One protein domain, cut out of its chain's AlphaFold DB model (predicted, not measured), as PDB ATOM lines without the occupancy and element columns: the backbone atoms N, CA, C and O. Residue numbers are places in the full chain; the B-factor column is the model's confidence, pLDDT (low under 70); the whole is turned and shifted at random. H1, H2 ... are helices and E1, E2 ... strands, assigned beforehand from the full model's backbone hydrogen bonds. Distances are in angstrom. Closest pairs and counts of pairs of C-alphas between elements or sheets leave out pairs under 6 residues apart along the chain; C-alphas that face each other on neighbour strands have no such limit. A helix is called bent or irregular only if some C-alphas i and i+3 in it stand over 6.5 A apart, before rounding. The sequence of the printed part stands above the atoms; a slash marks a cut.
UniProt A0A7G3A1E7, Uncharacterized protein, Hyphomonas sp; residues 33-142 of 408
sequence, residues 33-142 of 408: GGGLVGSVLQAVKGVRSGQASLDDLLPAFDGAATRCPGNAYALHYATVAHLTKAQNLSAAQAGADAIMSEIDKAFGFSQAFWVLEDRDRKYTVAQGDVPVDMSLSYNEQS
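What this domain is: This is residues 33 to 142 of the 408 residues of an uncharacterized protein of Hyphomonas sp (UniProt A0A7G3A1E7). Three helices, H1, H2 and H3, make an up-and-down bundle, and a fourth, H4, packs along H3 as the other half of a long helical hairpin. A hairpin of two strands, E1 and E2, sits beside the first half of H1, and the short helix H5 ends the printed part close to H3. The printed part has 110 residues, with five named helices and two named strands in the order H1 H2 H3 H4 E1 E2 H5; the two-stranded sheet, E1 - E2, is antiparallel and the class is mostly helix. The whole is compact, with a radius of gyration of the C-alphas of 14.2 A and spans of 45 by 33 by 26 A.

How they stand to each other: E1, residues 123 to 127, and E2, residues 130 to 134, form an antiparallel hairpin, with N 125 and O 132 2.8 A apart and N 134 and O 123 2.8 A apart, both within hydrogen-bond range. H1, residues 34 to 48, comes closest to E1 with the C-alphas of Gly 34 and Val 125, 4.6 A apart; H1 and E2 are near each other, with 6 pairs of C-alphas within 10 A. H2, residues 54 to 67, touches H1 at a shallow tilt of 19 degrees, opposite ways, and the closest C-alphas are those of Val 47 and Leu 54, 5.8 A. The hub is H3, residues 72 to 91, which touches three helices. It touches H2, opposite ways, at a tilt of 32 degrees, only just shallow; their closest C-alphas are those of Ala 65 and Ala 74, 4.7 A. With residues 73 to 77 alone it touches H1, running the same way at a shallow tilt of 18 degrees, and the closest C-alphas are those of Val 37 and Tyr 73, 6.4 A. H4, residues 96 to 115, touches H3 at a shallow tilt of 19 degrees, opposite ways, with the C-alphas of Thr 79 and Ala 106 closest at 4.2 A. H5, residues 138 to 142, is close to H3 but not clearly touching: the closest C-alphas, of His 76 and Gln 141, are 7.5 A apart. H1 and H4 are apart. In H1, H3 and H5 every O i to N i+4 pair is within hydrogen-bond range; in H2 it is 8 of 10 and in H4 15 of 16.

Where its parts are: E1 begins at C-alpha 123, (166.537, 168.033, 214.019). From first to last C-alpha H3 measures 28.6 A, H4 28.2 A, H1 20.9 A and H2 19.7 A; E2 measures 12.5 A, E1 12.2 A and H5 6.0 A. H2 is irregular, with C-alphas 56 and 59 7.1 A apart. H1 begins at C-alpha 34, (161.806, 168.241, 211.231), and H5 ends at C-alpha 142, (181.630, 156.630, 209.634).

The domain as a whole: The two C-alphas farthest apart are those of Gly 95 and Asp 129, 47.0 A. The printed part has no cut. No link is long; that from H4 to E1, 7 residues, is short, and the others are tight. The mean pLDDT of the printed part is 89.4, and no printed residue is under 70.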
ATOM      1  N   GLY A  33     163.292 170.757 207.318       82.62
ATOM      2  CA  GLY A  33     163.534 170.585 208.745       82.62
ATOM      3  C   GLY A  33     162.928 169.292 209.298       82.62
ATOM      4  O   GLY A  33     163.077 168.212 208.729       82.62
ATOM      5  N   GLY A  34     162.283 169.390 210.460       80.44
ATOM      6  CA  GLY A  34     161.806 168.241 211.231       80.44
ATOM      7  C   GLY A  34     160.766 167.363 210.531       80.44
ATOM      8  O   GLY A  34     160.784 166.145 210.724       80.44
ATOM      9  N   GLY A  35     159.879 167.936 209.710       82.50
ATOM     10  CA  GLY A  35     158.843 167.169 209.011       82.50
ATOM     11  C   GLY A  35     159.414 166.271 207.915       82.50
ATOM     12  O   GLY A  35     159.003 165.113 207.806       82.50
ATOM     13  N   LEU A  36     160.435 166.735 207.182       86.44
ATOM     14  CA  LEU A  36     161.184 165.886 206.249       86.44
ATOM     15  C   LEU A  36     161.852 164.721 206.978       86.44
ATOM     16  O   LEU A  36     161.712 163.573 206.558       86.44
ATOM     17  N   VAL A  37     162.544 165.004 208.086       84.38
ATOM     18  CA  VAL A  37     163.221 163.967 208.879       84.38
ATOM     19  C   VAL A  37     162.215 162.932 209.389       84.38
ATOM     20  O   VAL A  37     162.461 161.733 209.270       84.38
ATOM     21  N   GLY A  38     161.051 163.367 209.877       83.56
ATOM     22  CA  GLY A  38     159.967 162.469 210.283       83.56
ATOM     23  C   GLY A  38     159.477 161.562 209.149       83.56
ATOM     24  O   GLY A  38     159.340 160.353 209.346       83.56
ATOM     25  N   SER A  39     159.275 162.117 207.950       85.19
ATOM     26  CA  SER A  39     158.853 161.355 206.767       85.19
ATOM     27  C   SER A  39     159.900 160.319 206.332       85.19
ATOM     28  O   SER A  39     159.561 159.153 206.113       85.19
ATOM     29  N   VAL A  40     161.179 160.705 206.291       85.50
ATOM     30  CA  VAL A  40     162.299 159.803 205.971       85.50
ATOM     31  C   VAL A  40     162.385 158.662 206.987       85.50
ATOM     32  O   VAL A  40     162.473 157.496 206.602       85.50
ATOM     33  N   LEU A  41     162.288 158.958 208.286       84.69
ATOM     34  CA  LEU A  41     162.309 157.937 209.339       84.69
ATOM     35  C   LEU A  41     161.127 156.967 209.238       84.69
ATOM     36  O   LEU A  41     161.291 155.765 209.467       84.69
ATOM     37  N   GLN A  42     159.942 157.457 208.873       84.56
ATOM     38  CA  GLN A  42     158.781 156.604 208.639       84.56
ATOM     39  C   GLN A  42     159.009 155.659 207.452       84.56
ATOM     40  O   GLN A  42     158.700 154.470 207.568       84.56
ATOM     41  N   ALA A  43     159.592 156.147 206.354       84.25
ATOM     42  CA  ALA A  43     159.956 155.318 205.205       84.25
ATOM     43  C   ALA A  43     160.979 154.236 205.594       84.25
ATOM     44  O   ALA A  43     160.755 153.054 205.331       84.25
ATOM     45  N   VAL A  44     162.043 154.601 206.321       84.31
ATOM     46  CA  VAL A  44     163.043 153.643 206.838       84.31
ATOM     47  C   VAL A  44     162.387 152.579 207.719       84.31
ATOM     48  O   VAL A  44     162.671 151.388 207.577       84.31
ATOM     49  N   LYS A  45     161.483 152.982 208.620       85.12
ATOM     50  CA  LYS A  45     160.747 152.050 209.483       85.12
ATOM     51  C   LYS A  45     159.882 151.088 208.668       85.12
ATOM     52  O   LYS A  45     159.861 149.906 208.999       85.12
ATOM     53  N   GLY A  46     159.210 151.577 207.624       82.62
ATOM     54  CA  GLY A  46     158.390 150.766 206.720       82.62
ATOM     55  C   GLY A  46     159.192 149.697 205.975       82.62
ATOM     56  O   GLY A  46     158.743 148.556 205.888       82.62
ATOM     57  N   VAL A  47     160.404 150.029 205.513       82.38
ATOM     58  CA  VAL A  47     161.322 149.044 204.906       82.38
ATOM     59  C   VAL A  47     161.772 148.015 205.943       82.38
ATOM     60  O   VAL A  47     161.668 146.812 205.714       82.38
ATOM     61  N   ARG A  48     162.228 148.465 207.121       83.88
ATOM     62  CA  ARG A  48     162.732 147.571 208.185       83.88
ATOM     63  C   ARG A  48     161.673 146.601 208.711       83.88
ATOM     64  O   ARG A  48     162.013 145.488 209.097       83.88
ATOM     65  N   SER A  49     160.408 147.015 208.754       84.44
ATOM     66  CA  SER A  49     159.291 146.177 209.205       84.44
ATOM     67  C   SER A  49     158.722 145.267 208.110       84.44
ATOM     68  O   SER A  49     157.810 144.491 208.395       84.44
ATOM     69  N   GLY A  50     159.216 145.365 206.870       82.00
ATOM     70  CA  GLY A  50     158.669 144.650 205.712       82.00
ATOM     71  C   GLY A  50     157.294 145.157 205.260       82.00
ATOM     72  O   GLY A  50     156.626 144.489 204.476       82.00
ATOM     73  N   GLN A  51     156.852 146.316 205.756       82.50
ATOM     74  CA  GLN A  51     155.579 146.933 205.371       82.50
ATOM     75  C   GLN A  51     155.637 147.594 203.988       82.50
ATOM     76  O   GLN A  51     154.592 147.777 203.368       82.50
ATOM     77  N   ALA A  52     156.831 147.952 203.513       84.50
ATOM     78  CA  ALA A  52     157.063 148.519 202.189       84.50
ATOM     79  C   ALA A  52     158.329 147.924 201.558       84.50
ATOM     80  O   ALA A  52     159.301 147.633 202.261       84.50
ATOM     81  N   SER A  53     158.327 147.764 200.233       88.50
ATOM     82  CA  SER A  53     159.539 147.411 199.490       88.50
ATOM     83  C   SER A  53     160.500 148.598 199.465       88.50
ATOM     84  O   SER A  53     160.072 149.747 199.353       88.50
ATOM     85  N   LEU A  54     161.807 148.324 199.519       88.94
ATOM     86  CA  LEU A  54     162.829 149.352 199.315       88.94
ATOM     87  C   LEU A  54     162.669 150.019 197.942       88.94
ATOM     88  O   LEU A  54     162.771 151.238 197.847       88.94
ATOM     89  N   ASP A  55     162.346 149.237 196.910       89.44
ATOM     90  CA  ASP A  55     162.219 149.727 195.532       89.44
ATOM     91  C   ASP A  55     161.094 150.755 195.373       89.44
ATOM     92  O   ASP A  55     161.249 151.726 194.636       89.44
ATOM     93  N   ASP A  56     160.003 150.591 196.124       86.69
ATOM     94  CA  ASP A  56     158.869 151.519 196.101       86.69
ATOM     95  C   ASP A  56     159.202 152.850 196.798       86.69
ATOM     96  O   ASP A  56     158.573 153.874 196.529       86.69
ATOM     97  N   LEU A  57     160.189 152.846 197.701       87.69
ATOM     98  CA  LEU A  57     160.557 153.995 198.528       87.69
ATOM     99  C   LEU A  57     161.839 154.703 198.075       87.69
ATOM    100  O   LEU A  57     162.061 155.837 198.501       87.69
ATOM    101  N   LEU A  58     162.640 154.108 197.182       89.12
ATOM    102  CA  LEU A  58     163.823 154.755 196.590       89.12
ATOM    103  C   LEU A  58     163.516 156.165 196.041       89.12
ATOM    104  O   LEU A  58     164.200 157.104 196.450       89.12
ATOM    105  N   PRO A  59     162.443 156.392 195.249       87.75
ATOM    106  CA  PRO A  59     162.130 157.734 194.750       87.75
ATOM    107  C   PRO A  59     161.848 158.763 195.853       87.75
ATOM    108  O   PRO A  59     162.065 159.960 195.657       87.75
ATOM    109  N   ALA A  60     161.353 158.323 197.015       85.94
ATOM    110  CA  ALA A  60     161.098 159.211 198.144       85.94
ATOM    111  C   ALA A  60     162.406 159.647 198.821       85.94
ATOM    112  O   ALA A  60     162.540 160.823 199.167       85.94
ATOM    113  N   PHE A  61     163.374 158.736 198.966       90.56
ATOM    114  CA  PHE A  61     164.712 159.068 199.464       90.56
ATOM    115  C   PHE A  61     165.450 160.006 198.498       90.56
ATOM    116  O   PHE A  61     165.939 161.052 198.926       90.56
ATOM    117  N   ASP A  62     165.422 159.711 197.198       91.56
ATOM    118  CA  ASP A  62     166.041 160.546 196.157       91.56
ATOM    119  C   ASP A  62     165.415 161.939 196.115       91.56
ATOM    120  O   ASP A  62     166.107 162.960 196.087       91.56
ATOM    121  N   GLY A  63     164.082 161.992 196.154       87.94
ATOM    122  CA  GLY A  63     163.328 163.236 196.173       87.94
ATOM    123  C   GLY A  63     163.573 164.057 197.439       87.94
ATOM    124  O   GLY A  63     163.550 165.285 197.374       87.94
ATOM    125  N   ALA A  64     163.812 163.422 198.588       89.44
ATOM    126  CA  ALA A  64     164.194 164.111 199.821       89.44
ATOM    127  C   ALA A  64     165.597 164.726 199.705       89.44
ATOM    128  O   ALA A  64     165.760 165.922 199.950       89.44
ATOM    129  N   ALA A  65     166.585 163.935 199.279       92.88
ATOM    130  CA  ALA A  65     167.971 164.370 199.122       92.88
ATOM    131  C   ALA A  65     168.120 165.475 198.064       92.88
ATOM    132  O   ALA A  65     168.804 166.470 198.289       92.88
ATOM    133  N   THR A  66     167.422 165.343 196.935       91.38
ATOM    134  CA  THR A  66     167.489 166.308 195.826       91.38
ATOM    135  C   THR A  66     166.797 167.626 196.167       91.38
ATOM    136  O   THR A  66     167.297 168.692 195.816       91.38
ATOM    137  N   ARG A  67     165.644 167.585 196.855       89.62
ATOM    138  CA  ARG A  67     164.910 168.808 197.231       89.62
ATOM    139  C   ARG A  67     165.539 169.540 198.413       89.62
ATOM    140  O   ARG A  67     165.420 170.759 198.494       89.62
ATOM    141  N   CYS A  68     166.208 168.813 199.305       90.12
ATOM    142  CA  CYS A  68     166.856 169.365 200.489       90.12
ATOM    143  C   CYS A  68     168.334 168.937 200.550       90.12
ATOM    144  O   CYS A  68     168.716 168.199 201.462       90.12
ATOM    145  N   PRO A  69     169.193 169.423 199.630       89.94
ATOM    146  CA  PRO A  69     170.597 169.008 199.543       89.94
ATOM    147  C   PRO A  69     171.447 169.447 200.746       89.94
ATOM    148  O   PRO A  69     172.551 168.956 200.922       89.94
ATOM    149  N   GLY A  70     170.943 170.354 201.591       89.06
ATOM    150  CA  GLY A  70     171.562 170.723 202.869       89.06
ATOM    151  C   GLY A  70     171.103 169.882 204.067       89.06
ATOM    152  O   GLY A  70     171.509 170.158 205.193       89.06
ATOM    153  N   ASN A  71     170.218 168.897 203.872       90.62
ATOM    154  CA  ASN A  71     169.681 168.081 204.960       90.62
ATOM    155  C   ASN A  71     170.483 166.776 205.118       90.62
ATOM    156  O   ASN A  71     170.358 165.840 204.326       90.62
ATOM    157  N   ALA A  72     171.265 166.705 206.197       91.25
ATOM    158  CA  ALA A  72     172.132 165.575 206.532       91.25
ATOM    159  C   ALA A  72     171.386 164.222 206.607       91.25
ATOM    160  O   ALA A  72     171.886 163.210 206.121       91.25
ATOM    161  N   TYR A  73     170.164 164.203 207.149       90.69
ATOM    162  CA  TYR A  73     169.332 162.997 207.249       90.69
ATOM    163  C   TYR A  73     168.886 162.474 205.884       90.69
ATOM    164  O   TYR A  73     168.932 161.267 205.643       90.69
ATOM    165  N   ALA A  74     168.460 163.369 204.993       92.00
ATOM    166  CA  ALA A  74     168.026 162.995 203.653       92.00
ATOM    167  C   ALA A  74     169.178 162.375 202.851       92.00
ATOM    168  O   ALA A  74     169.017 161.293 202.289       92.00
ATOM    169  N   LEU A  75     170.355 163.008 202.867       95.31
ATOM    170  CA  LEU A  75     171.549 162.493 202.188       95.31
ATOM    171  C   LEU A  75     172.033 161.164 202.785       95.31
ATOM    172  O   LEU A  75     172.340 160.225 202.044       95.31
ATOM    173  N   HIS A  76     172.066 161.056 204.117       94.75
ATOM    174  CA  HIS A  76     172.481 159.837 204.808       94.75
ATOM    175  C   HIS A  76     171.573 158.658 204.446       94.75
ATOM    176  O   HIS A  76     172.054 157.614 204.011       94.75
ATOM    177  N   TYR A  77     170.252 158.811 204.555       93.56
ATOM    178  CA  TYR A  77     169.343 157.699 204.278       93.56
ATOM    179  C   TYR A  77     169.173 157.391 202.787       93.56
ATOM    180  O   TYR A  77     168.948 156.229 202.459       93.56
ATOM    181  N   ALA A  78     169.363 158.359 201.884       95.94
ATOM    182  CA  ALA A  78     169.485 158.072 200.452       95.94
ATOM    183  C   ALA A  78     170.732 157.220 200.156       95.94
ATOM    184  O   ALA A  78     170.650 156.225 199.434       95.94
ATOM    185  N   THR A  79     171.861 157.532 200.802       97.56
ATOM    186  CA  THR A  79     173.080 156.708 200.739       97.56
ATOM    187  C   THR A  79     172.814 155.282 201.236       97.56
ATOM    188  O   THR A  79     173.129 154.319 200.536       97.56
ATOM    189  N   VAL A  80     172.186 155.127 202.412       96.38
ATOM    190  CA  VAL A  80     171.825 153.811 202.979       96.38
ATOM    191  C   VAL A  80     170.920 153.029 202.030       96.38
ATOM    192  O   VAL A  80     171.138 151.835 201.818       96.38
ATOM    193  N   ALA A  81     169.902 153.675 201.462       95.50
ATOM    194  CA  ALA A  81     168.928 153.026 200.595       95.50
ATOM    195  C   ALA A  81     169.586 152.463 199.326       95.50
ATOM    196  O   ALA A  81     169.424 151.278 199.027       95.50
ATOM    197  N   HIS A  82     170.396 153.264 198.632       97.69
ATOM    198  CA  HIS A  82     171.098 152.817 197.429       97.69
ATOM    199  C   HIS A  82     172.168 151.764 197.708       97.69
ATOM    200  O   HIS A  82     172.262 150.780 196.974       97.69
ATOM    201  N   LEU A  83     172.933 151.899 198.795       97.38
ATOM    202  CA  LEU A  83     173.919 150.880 199.153       97.38
ATOM    203  C   LEU A  83     173.240 149.544 199.492       97.38
ATOM    204  O   LEU A  83     173.688 148.486 199.055       97.38
ATOM    205  N   THR A  84     172.106 149.593 200.197       95.88
ATOM    206  CA  THR A  84     171.284 148.408 200.481       95.88
ATOM    207  C   THR A  84     170.740 147.793 199.187       95.88
ATOM    208  O   THR A  84     170.746 146.571 199.020       95.88
ATOM    209  N   LYS A  85     170.303 148.617 198.225       95.81
ATOM    210  CA  LYS A  85     169.866 148.136 196.908       95.81
ATOM    211  C   LYS A  85     171.009 147.460 196.147       95.81
ATOM    212  O   LYS A  85     170.798 146.372 195.612       95.81
ATOM    213  N   ALA A  86     172.207 148.042 196.149       97.25
ATOM    214  CA  ALA A  86     173.397 147.445 195.546       97.25
ATOM    215  C   ALA A  86     173.735 146.081 196.171       97.25
ATOM    216  O   ALA A  86     174.007 145.118 195.453       97.25
ATOM    217  N   GLN A  87     173.645 145.961 197.500       95.75
ATOM    218  CA  GLN A  87     173.840 144.694 198.214       95.75
ATOM    219  C   GLN A  87     172.788 143.646 197.828       95.75
ATOM    220  O   GLN A  87     173.142 142.500 197.551       95.75
ATOM    221  N   ASN A  88     171.512 144.032 197.732       94.88
ATOM    222  CA  ASN A  88     170.441 143.139 197.278       94.88
ATOM    223  C   ASN A  88     170.661 142.671 195.831       94.88
ATOM    224  O   ASN A  88     170.461 141.496 195.527       94.88
ATOM    225  N   LEU A  89     171.101 143.567 194.943       96.19
ATOM    226  CA  LEU A  89     171.455 143.235 193.559       96.19
ATOM    227  C   LEU A  89     172.650 142.274 193.497       96.19
ATOM    228  O   LEU A  89     172.615 141.312 192.733       96.19
ATOM    229  N   SER A  90     173.669 142.490 194.331       93.75
ATOM    230  CA  SER A  90     174.823 141.593 194.456       93.75
ATOM    231  C   SER A  90     174.413 140.199 194.949       93.75
ATOM    232  O   SER A  90     174.765 139.194 194.330       93.75
ATOM    233  N   ALA A  91     173.578 140.120 195.991       94.12
ATOM    234  CA  ALA A  91     173.040 138.858 196.501       94.12
ATOM    235  C   ALA A  91     172.176 138.122 195.462       94.12
ATOM    236  O   ALA A  91     172.203 136.893 195.386       94.12
ATOM    237  N   ALA A  92     171.450 138.870 194.628       94.62
ATOM    238  CA  ALA A  92     170.683 138.346 193.502       94.62
ATOM    239  C   ALA A  92     171.535 138.045 192.251       94.62
ATOM    240  O   ALA A  92     170.975 137.660 191.226       94.62
ATOM    241  N   GLN A  93     172.862 138.213 192.316       93.44
ATOM    242  CA  GLN A  93     173.800 138.004 191.203       93.44
ATOM    243  C   GLN A  93     173.458 138.834 189.953       93.44
ATOM    244  O   GLN A  93     173.619 138.383 188.817       93.44
ATOM    245  N   ALA A  94     172.968 140.058 190.154       95.44
ATOM    246  CA  ALA A  94     172.716 140.993 189.069       95.44
ATOM    247  C   ALA A  94     174.023 141.412 188.363       95.44
ATOM    248  O   ALA A  94     175.127 141.243 188.879       95.44
ATOM    249  N   GLY A  95     173.892 141.993 187.166       95.19
ATOM    250  CA  GLY A  95     175.037 142.477 186.396       95.19
ATOM    251  C   GLY A  95     175.800 143.604 187.101       95.19
ATOM    252  O   GLY A  95     175.201 144.457 187.759       95.19
ATOM    253  N   ALA A  96     177.121 143.639 186.900       95.62
ATOM    254  CA  ALA A  96     178.014 144.615 187.524       95.62
ATOM    255  C   ALA A  96     177.603 146.075 187.268       95.62
ATOM    256  O   ALA A  96     177.730 146.896 188.166       95.62
ATOM    257  N   ASP A  97     177.065 146.395 186.086       97.12
ATOM    258  CA  ASP A  97     176.611 147.755 185.759       97.12
ATOM    259  C   ASP A  97     175.418 148.201 186.616       97.12
ATOM    260  O   ASP A  97     175.358 149.350 187.047       97.12
ATOM    261  N   ALA A  98     174.486 147.289 186.913       97.00
ATOM    262  CA  ALA A  98     173.334 147.590 187.759       97.00
ATOM    263  C   ALA A  98     173.754 147.798 189.220       97.00
ATOM    264  O   ALA A  98     173.255 148.704 189.880       97.00
ATOM    265  N   ILE A  99     174.694 146.985 189.710       97.62
ATOM    266  CA  ILE A  99     175.254 147.131 191.059       97.62
ATOM    267  C   ILE A  99     176.033 148.448 191.156       97.62
ATOM    268  O   ILE A  99     175.787 149.235 192.068       97.62
ATOM    269  N   MET A 100     176.922 148.715 190.192       97.19
ATOM    270  CA  MET A 100     177.734 149.932 190.163       97.19
ATOM    271  C   MET A 100     176.865 151.186 190.113       97.19
ATOM    272  O   MET A 100     177.114 152.113 190.870       97.19
ATOM    273  N   SER A 101     175.801 151.195 189.302       97.38
ATOM    274  CA  SER A 101     174.905 152.352 189.200       97.38
ATOM    275  C   SER A 101     174.275 152.745 190.537       97.38
ATOM    276  O   SER A 101     173.997 153.924 190.746       97.38
ATOM    277  N   GLU A 102     174.006 151.787 191.422       98.00
ATOM    278  CA  GLU A 102     173.455 152.069 192.748       98.00
ATOM    279  C   GLU A 102     174.557 152.504 193.723       98.00
ATOM    280  O   GLU A 102     174.348 153.419 194.519       98.00
ATOM    281  N   ILE A 103     175.763 151.937 193.611       98.06
ATOM    282  CA  ILE A 103     176.922 152.390 194.392       98.06
ATOM    283  C   ILE A 103     177.312 153.827 194.009       98.06
ATOM    284  O   ILE A 103     177.592 154.619 194.903       98.06
ATOM    285  N   ASP A 104     177.258 154.203 192.730       97.88
ATOM    286  CA  ASP A 104     177.553 155.563 192.254       97.88
ATOM    287  C   ASP A 104     176.589 156.593 192.859       97.88
ATOM    288  O   ASP A 104     177.010 157.660 193.313       97.88
ATOM    289  N   LYS A 105     175.293 156.262 192.932       97.50
ATOM    290  CA  LYS A 105     174.290 157.112 193.593       97.50
ATOM    291  C   LYS A 105     174.548 157.215 195.093       97.50
ATOM    292  O   LYS A 105     174.549 158.320 195.637       97.50
ATOM    293  N   ALA A 106     174.812 156.084 195.755       98.06
ATOM    294  CA  ALA A 106     175.163 156.068 197.173       98.06
ATOM    295  C   ALA A 106     176.409 156.925 197.443       98.06
ATOM    296  O   ALA A 106     176.410 157.751 198.355       98.06
ATOM    297  N   PHE A 107     177.446 156.792 196.615       97.69
ATOM    298  CA  PHE A 107     178.656 157.598 196.704       97.69
ATOM    299  C   PHE A 107     178.367 159.086 196.499       97.69
ATOM    300  O   PHE A 107     178.845 159.897 197.289       97.69
ATOM    301  N   GLY A 108     177.554 159.456 195.507       97.00
ATOM    302  CA  GLY A 108     177.169 160.846 195.256       97.00
ATOM    303  C   GLY A 108     176.498 161.507 196.464       97.00
ATOM    304  O   GLY A 108     176.916 162.587 196.890       97.00
ATOM    305  N   PHE A 109     175.513 160.842 197.074       97.56
ATOM    306  CA  PHE A 109     174.854 161.356 198.281       97.56
ATOM    307  C   PHE A 109     175.773 161.351 199.507       97.56
ATOM    308  O   PHE A 109     175.764 162.312 200.277       97.56
ATOM    309  N   SER A 110     176.612 160.323 199.662       96.62
ATOM    310  CA  SER A 110     177.619 160.257 200.725       96.62
ATOM    311  C   SER A 110     178.613 161.411 200.611       96.62
ATOM    312  O   SER A 110     178.917 162.079 201.596       96.62
ATOM    313  N   GLN A 111     179.094 161.696 199.403       94.19
ATOM    314  CA  GLN A 111     180.021 162.791 199.155       94.19
ATOM    315  C   GLN A 111     179.374 164.143 199.467       94.19
ATOM    316  O   GLN A 111     180.000 164.969 200.127       94.19
ATOM    317  N   ALA A 112     178.121 164.354 199.054       94.56
ATOM    318  CA  ALA A 112     177.377 165.564 199.393       94.56
ATOM    319  C   ALA A 112     177.201 165.723 200.913       94.56
ATOM    320  O   ALA A 112     177.362 166.823 201.431       94.56
ATOM    321  N   PHE A 113     176.939 164.625 201.633       94.69
ATOM    322  CA  PHE A 113     176.805 164.621 203.090       94.69
ATOM    323  C   PHE A 113     178.080 165.111 203.787       94.69
ATOM    324  O   PHE A 113     178.014 165.974 204.659       94.69
ATOM    325  N   TRP A 114     179.242 164.596 203.381       91.44
ATOM    326  CA  TRP A 114     180.524 164.911 204.022       91.44
ATOM    327  C   TRP A 114     181.042 166.327 203.737       91.44
ATOM    328  O   TRP A 114     181.934 166.792 204.445       91.44
ATOM    329  N   VAL A 115     180.479 167.018 202.742       90.19
ATOM    330  CA  VAL A 115     180.794 168.424 202.429       90.19
ATOM    331  C   VAL A 115     179.949 169.403 203.264       90.19
ATOM    332  O   VAL A 115     180.277 170.586 203.327       90.19
ATOM    333  N   LEU A 116     178.886 168.947 203.940       90.56
ATOM    334  CA  LEU A 116     178.051 169.820 204.771       90.56
ATOM    335  C   LEU A 116     178.793 170.293 206.032       90.56
ATOM    336  O   LEU A 116     179.233 169.479 206.843       90.56
ATOM    337  N   GLU A 117     178.834 171.614 206.242       84.12
ATOM    338  CA  GLU A 117     179.383 172.234 207.461       84.12
ATOM    339  C   GLU A 117     178.599 171.813 208.718       84.12
ATOM    340  O   GLU A 117     179.184 171.426 209.725       84.12
ATOM    341  N   ASP A 118     177.265 171.788 208.626       81.12
ATOM    342  CA  ASP A 118     176.347 171.448 209.722       81.12
ATOM    343  C   ASP A 118     175.893 169.971 209.692       81.12
ATOM    344  O   ASP A 118     174.755 169.647 210.050       81.12
ATOM    345  N   ARG A 119     176.742 169.038 209.240       84.25
ATOM    346  CA  ARG A 119     176.351 167.615 209.103       84.25
ATOM    347  C   ARG A 119     175.884 166.967 210.416       84.25
ATOM    348  O   ARG A 119     175.005 166.109 210.396       84.25
ATOM    349  N   ASP A 120     176.408 167.432 211.552       82.44
ATOM    350  CA  ASP A 120     176.083 166.933 212.897       82.44
ATOM    351  C   ASP A 120     174.880 167.656 213.537       82.44
ATOM    352  O   ASP A 120     174.588 167.505 214.730       82.44
ATOM    353  N   ARG A 121     174.151 168.456 212.749       82.00
ATOM    354  CA  ARG A 121     172.965 169.186 213.199       82.00
ATOM    355  C   ARG A 121     171.888 168.244 213.742       82.00
ATOM    356  O   ARG A 121     171.534 167.231 213.138       82.00
ATOM    357  N   LYS A 122     171.286 168.657 214.861       86.12
ATOM    358  CA  LYS A 122     170.088 168.026 215.427       86.12
ATOM    359  C   LYS A 122     168.821 168.571 214.772       86.12
ATOM    360  O   LYS A 122     168.710 169.772 214.520       86.12
ATOM    361  N   TYR A 123     167.852 167.693 214.553       83.94
ATOM    362  CA  TYR A 123     166.537 168.033 214.019       83.94
ATOM    363  C   TYR A 123     165.462 167.645 215.025       83.94
ATOM    364  O   TYR A 123     165.404 166.497 215.456       83.94
ATOM    365  N   THR A 124     164.589 168.585 215.370       84.12
ATOM    366  CA  THR A 124     163.427 168.303 216.215       84.12
ATOM    367  C   THR A 124     162.313 167.708 215.360       84.12
ATOM    368  O   THR A 124     161.837 168.346 214.423       84.12
ATOM    369  N   VAL A 125     161.889 166.487 215.678       83.56
ATOM    370  CA  VAL A 125     160.863 165.727 214.956       83.56
ATOM    371  C   VAL A 125     159.663 165.510 215.870       83.56
ATOM    372  O   VAL A 125     159.822 165.100 217.018       83.56
ATOM    373  N   ALA A 126     158.451 165.745 215.372       76.88
ATOM    374  CA  ALA A 126     157.241 165.410 216.116       76.88
ATOM    375  C   ALA A 126     157.001 163.889 216.089       76.88
ATOM    376  O   ALA A 126     156.785 163.311 215.023       76.88
ATOM    377  N   GLN A 127     157.021 163.234 217.252       71.06
ATOM    378  CA  GLN A 127     156.577 161.847 217.420       71.06
ATOM    379  C   GLN A 127     155.294 161.828 218.261       71.06
ATOM    380  O   GLN A 127     155.334 161.760 219.489       71.06
ATOM    381  N   GLY A 128     154.140 161.913 217.595       71.62
ATOM    382  CA  GLY A 128     152.866 162.166 218.278       71.62
ATOM    383  C   GLY A 128     152.840 163.584 218.851       71.62
ATOM    384  O   GLY A 128     153.202 164.525 218.150       71.62
ATOM    385  N   ASP A 129     152.463 163.732 220.123       72.81
ATOM    386  CA  ASP A 129     152.397 165.036 220.806       72.81
ATOM    387  C   ASP A 129     153.747 165.498 221.396       72.81
ATOM    388  O   ASP A 129     153.830 166.580 221.979       72.81
ATOM    389  N   VAL A 130     154.812 164.691 221.278       74.12
ATOM    390  CA  VAL A 130     156.120 164.976 221.891       74.12
ATOM    391  C   VAL A 130     157.164 165.304 220.814       74.12
ATOM    392  O   VAL A 130     157.412 164.475 219.933       74.12
ATOM    393  N   PRO A 131     157.813 166.485 220.869       80.50
ATOM    394  CA  PRO A 131     158.976 166.776 220.039       80.50
ATOM    395  C   PRO A 131     160.200 165.995 220.541       80.50
ATOM    396  O   PRO A 131     160.515 166.017 221.731       80.50
ATOM    397  N   VAL A 132     160.897 165.317 219.631       84.00
ATOM    398  CA  VAL A 132     162.111 164.535 219.903       84.00
ATOM    399  C   VAL A 132     163.253 165.068 219.049       84.00
ATOM    400  O   VAL A 132     163.125 165.157 217.829       84.00
ATOM    401  N   ASP A 133     164.383 165.390 219.676       84.62
ATOM    402  CA  ASP A 133     165.593 165.779 218.954       84.62
ATOM    403  C   ASP A 133     166.322 164.547 218.421       84.62
ATOM    404  O   ASP A 133     166.692 163.639 219.167       84.62
ATOM    405  N   MET A 134     166.556 164.543 217.116       82.12
ATOM    406  CA  MET A 134     167.186 163.461 216.375       82.12
ATOM    407  C   MET A 134     168.528 163.941 215.812       82.12
ATOM    408  O   MET A 134     168.616 165.007 215.205       82.12
ATOM    409  N   SER A 135     169.580 163.136 215.963       85.00
ATOM    410  CA  SER A 135     170.917 163.376 215.393       85.00
ATOM    411  C   SER A 135     171.523 162.075 214.878       85.00
ATOM    412  O   SER A 135     171.352 161.047 215.527       85.00
ATOM    413  N   LEU A 136     172.221 162.121 213.744       87.94
ATOM    414  CA  LEU A 136     172.976 160.971 213.245       87.94
ATOM    415  C   LEU A 136     174.220 160.791 214.111       87.94
ATOM    416  O   LEU A 136     174.952 161.758 214.334       87.94
ATOM    417  N   SER A 137     174.473 159.581 214.608       89.06
ATOM    418  CA  SER A 137     175.692 159.341 215.382       89.06
ATOM    419  C   SER A 137     176.920 159.338 214.472       89.06
ATOM    420  O   SER A 137     176.849 158.892 213.330       89.06
ATOM    421  N   TYR A 138     178.066 159.794 214.982       86.56
ATOM    422  CA  TYR A 138     179.318 159.784 214.217       86.56
ATOM    423  C   TYR A 138     179.671 158.379 213.702       86.56
ATOM    424  O   TYR A 138     180.082 158.230 212.558       86.56
ATOM    425  N   ASN A 139     179.442 157.343 214.518       89.25
ATOM    426  CA  ASN A 139     179.712 155.957 214.133       89.25
ATOM    427  C   ASN A 139     178.851 155.520 212.942       89.25
ATOM    428  O   ASN A 139     179.383 154.979 211.985       89.25
ATOM    429  N   GLU A 140     177.549 155.827 212.931       89.88
ATOM    430  CA  GLU A 140     176.690 155.492 211.784       89.88
ATOM    431  C   GLU A 140     177.134 156.207 210.500       89.88
ATOM    432  O   GLU A 140     177.071 155.632 209.413       89.88
ATOM    433  N   GLN A 141     177.587 157.459 210.606       92.50
ATOM    434  CA  GLN A 141     178.110 158.214 209.464       92.50
ATOM    435  C   GLN A 141     179.418 157.595 208.936       92.50
ATOM    436  O   GLN A 141     179.586 157.422 207.726       92.50
ATOM    437  N   SER A 142     180.320 157.252 209.859       90.62
ATOM    438  CA  SER A 142     181.630 156.630 209.634       90.62
ATOM    439  C   SER A 142     181.493 155.257 208.966       90.62
ATOM    440  O   SER A 142     182.012 155.054 207.869       90.62
TER     441      SER A 142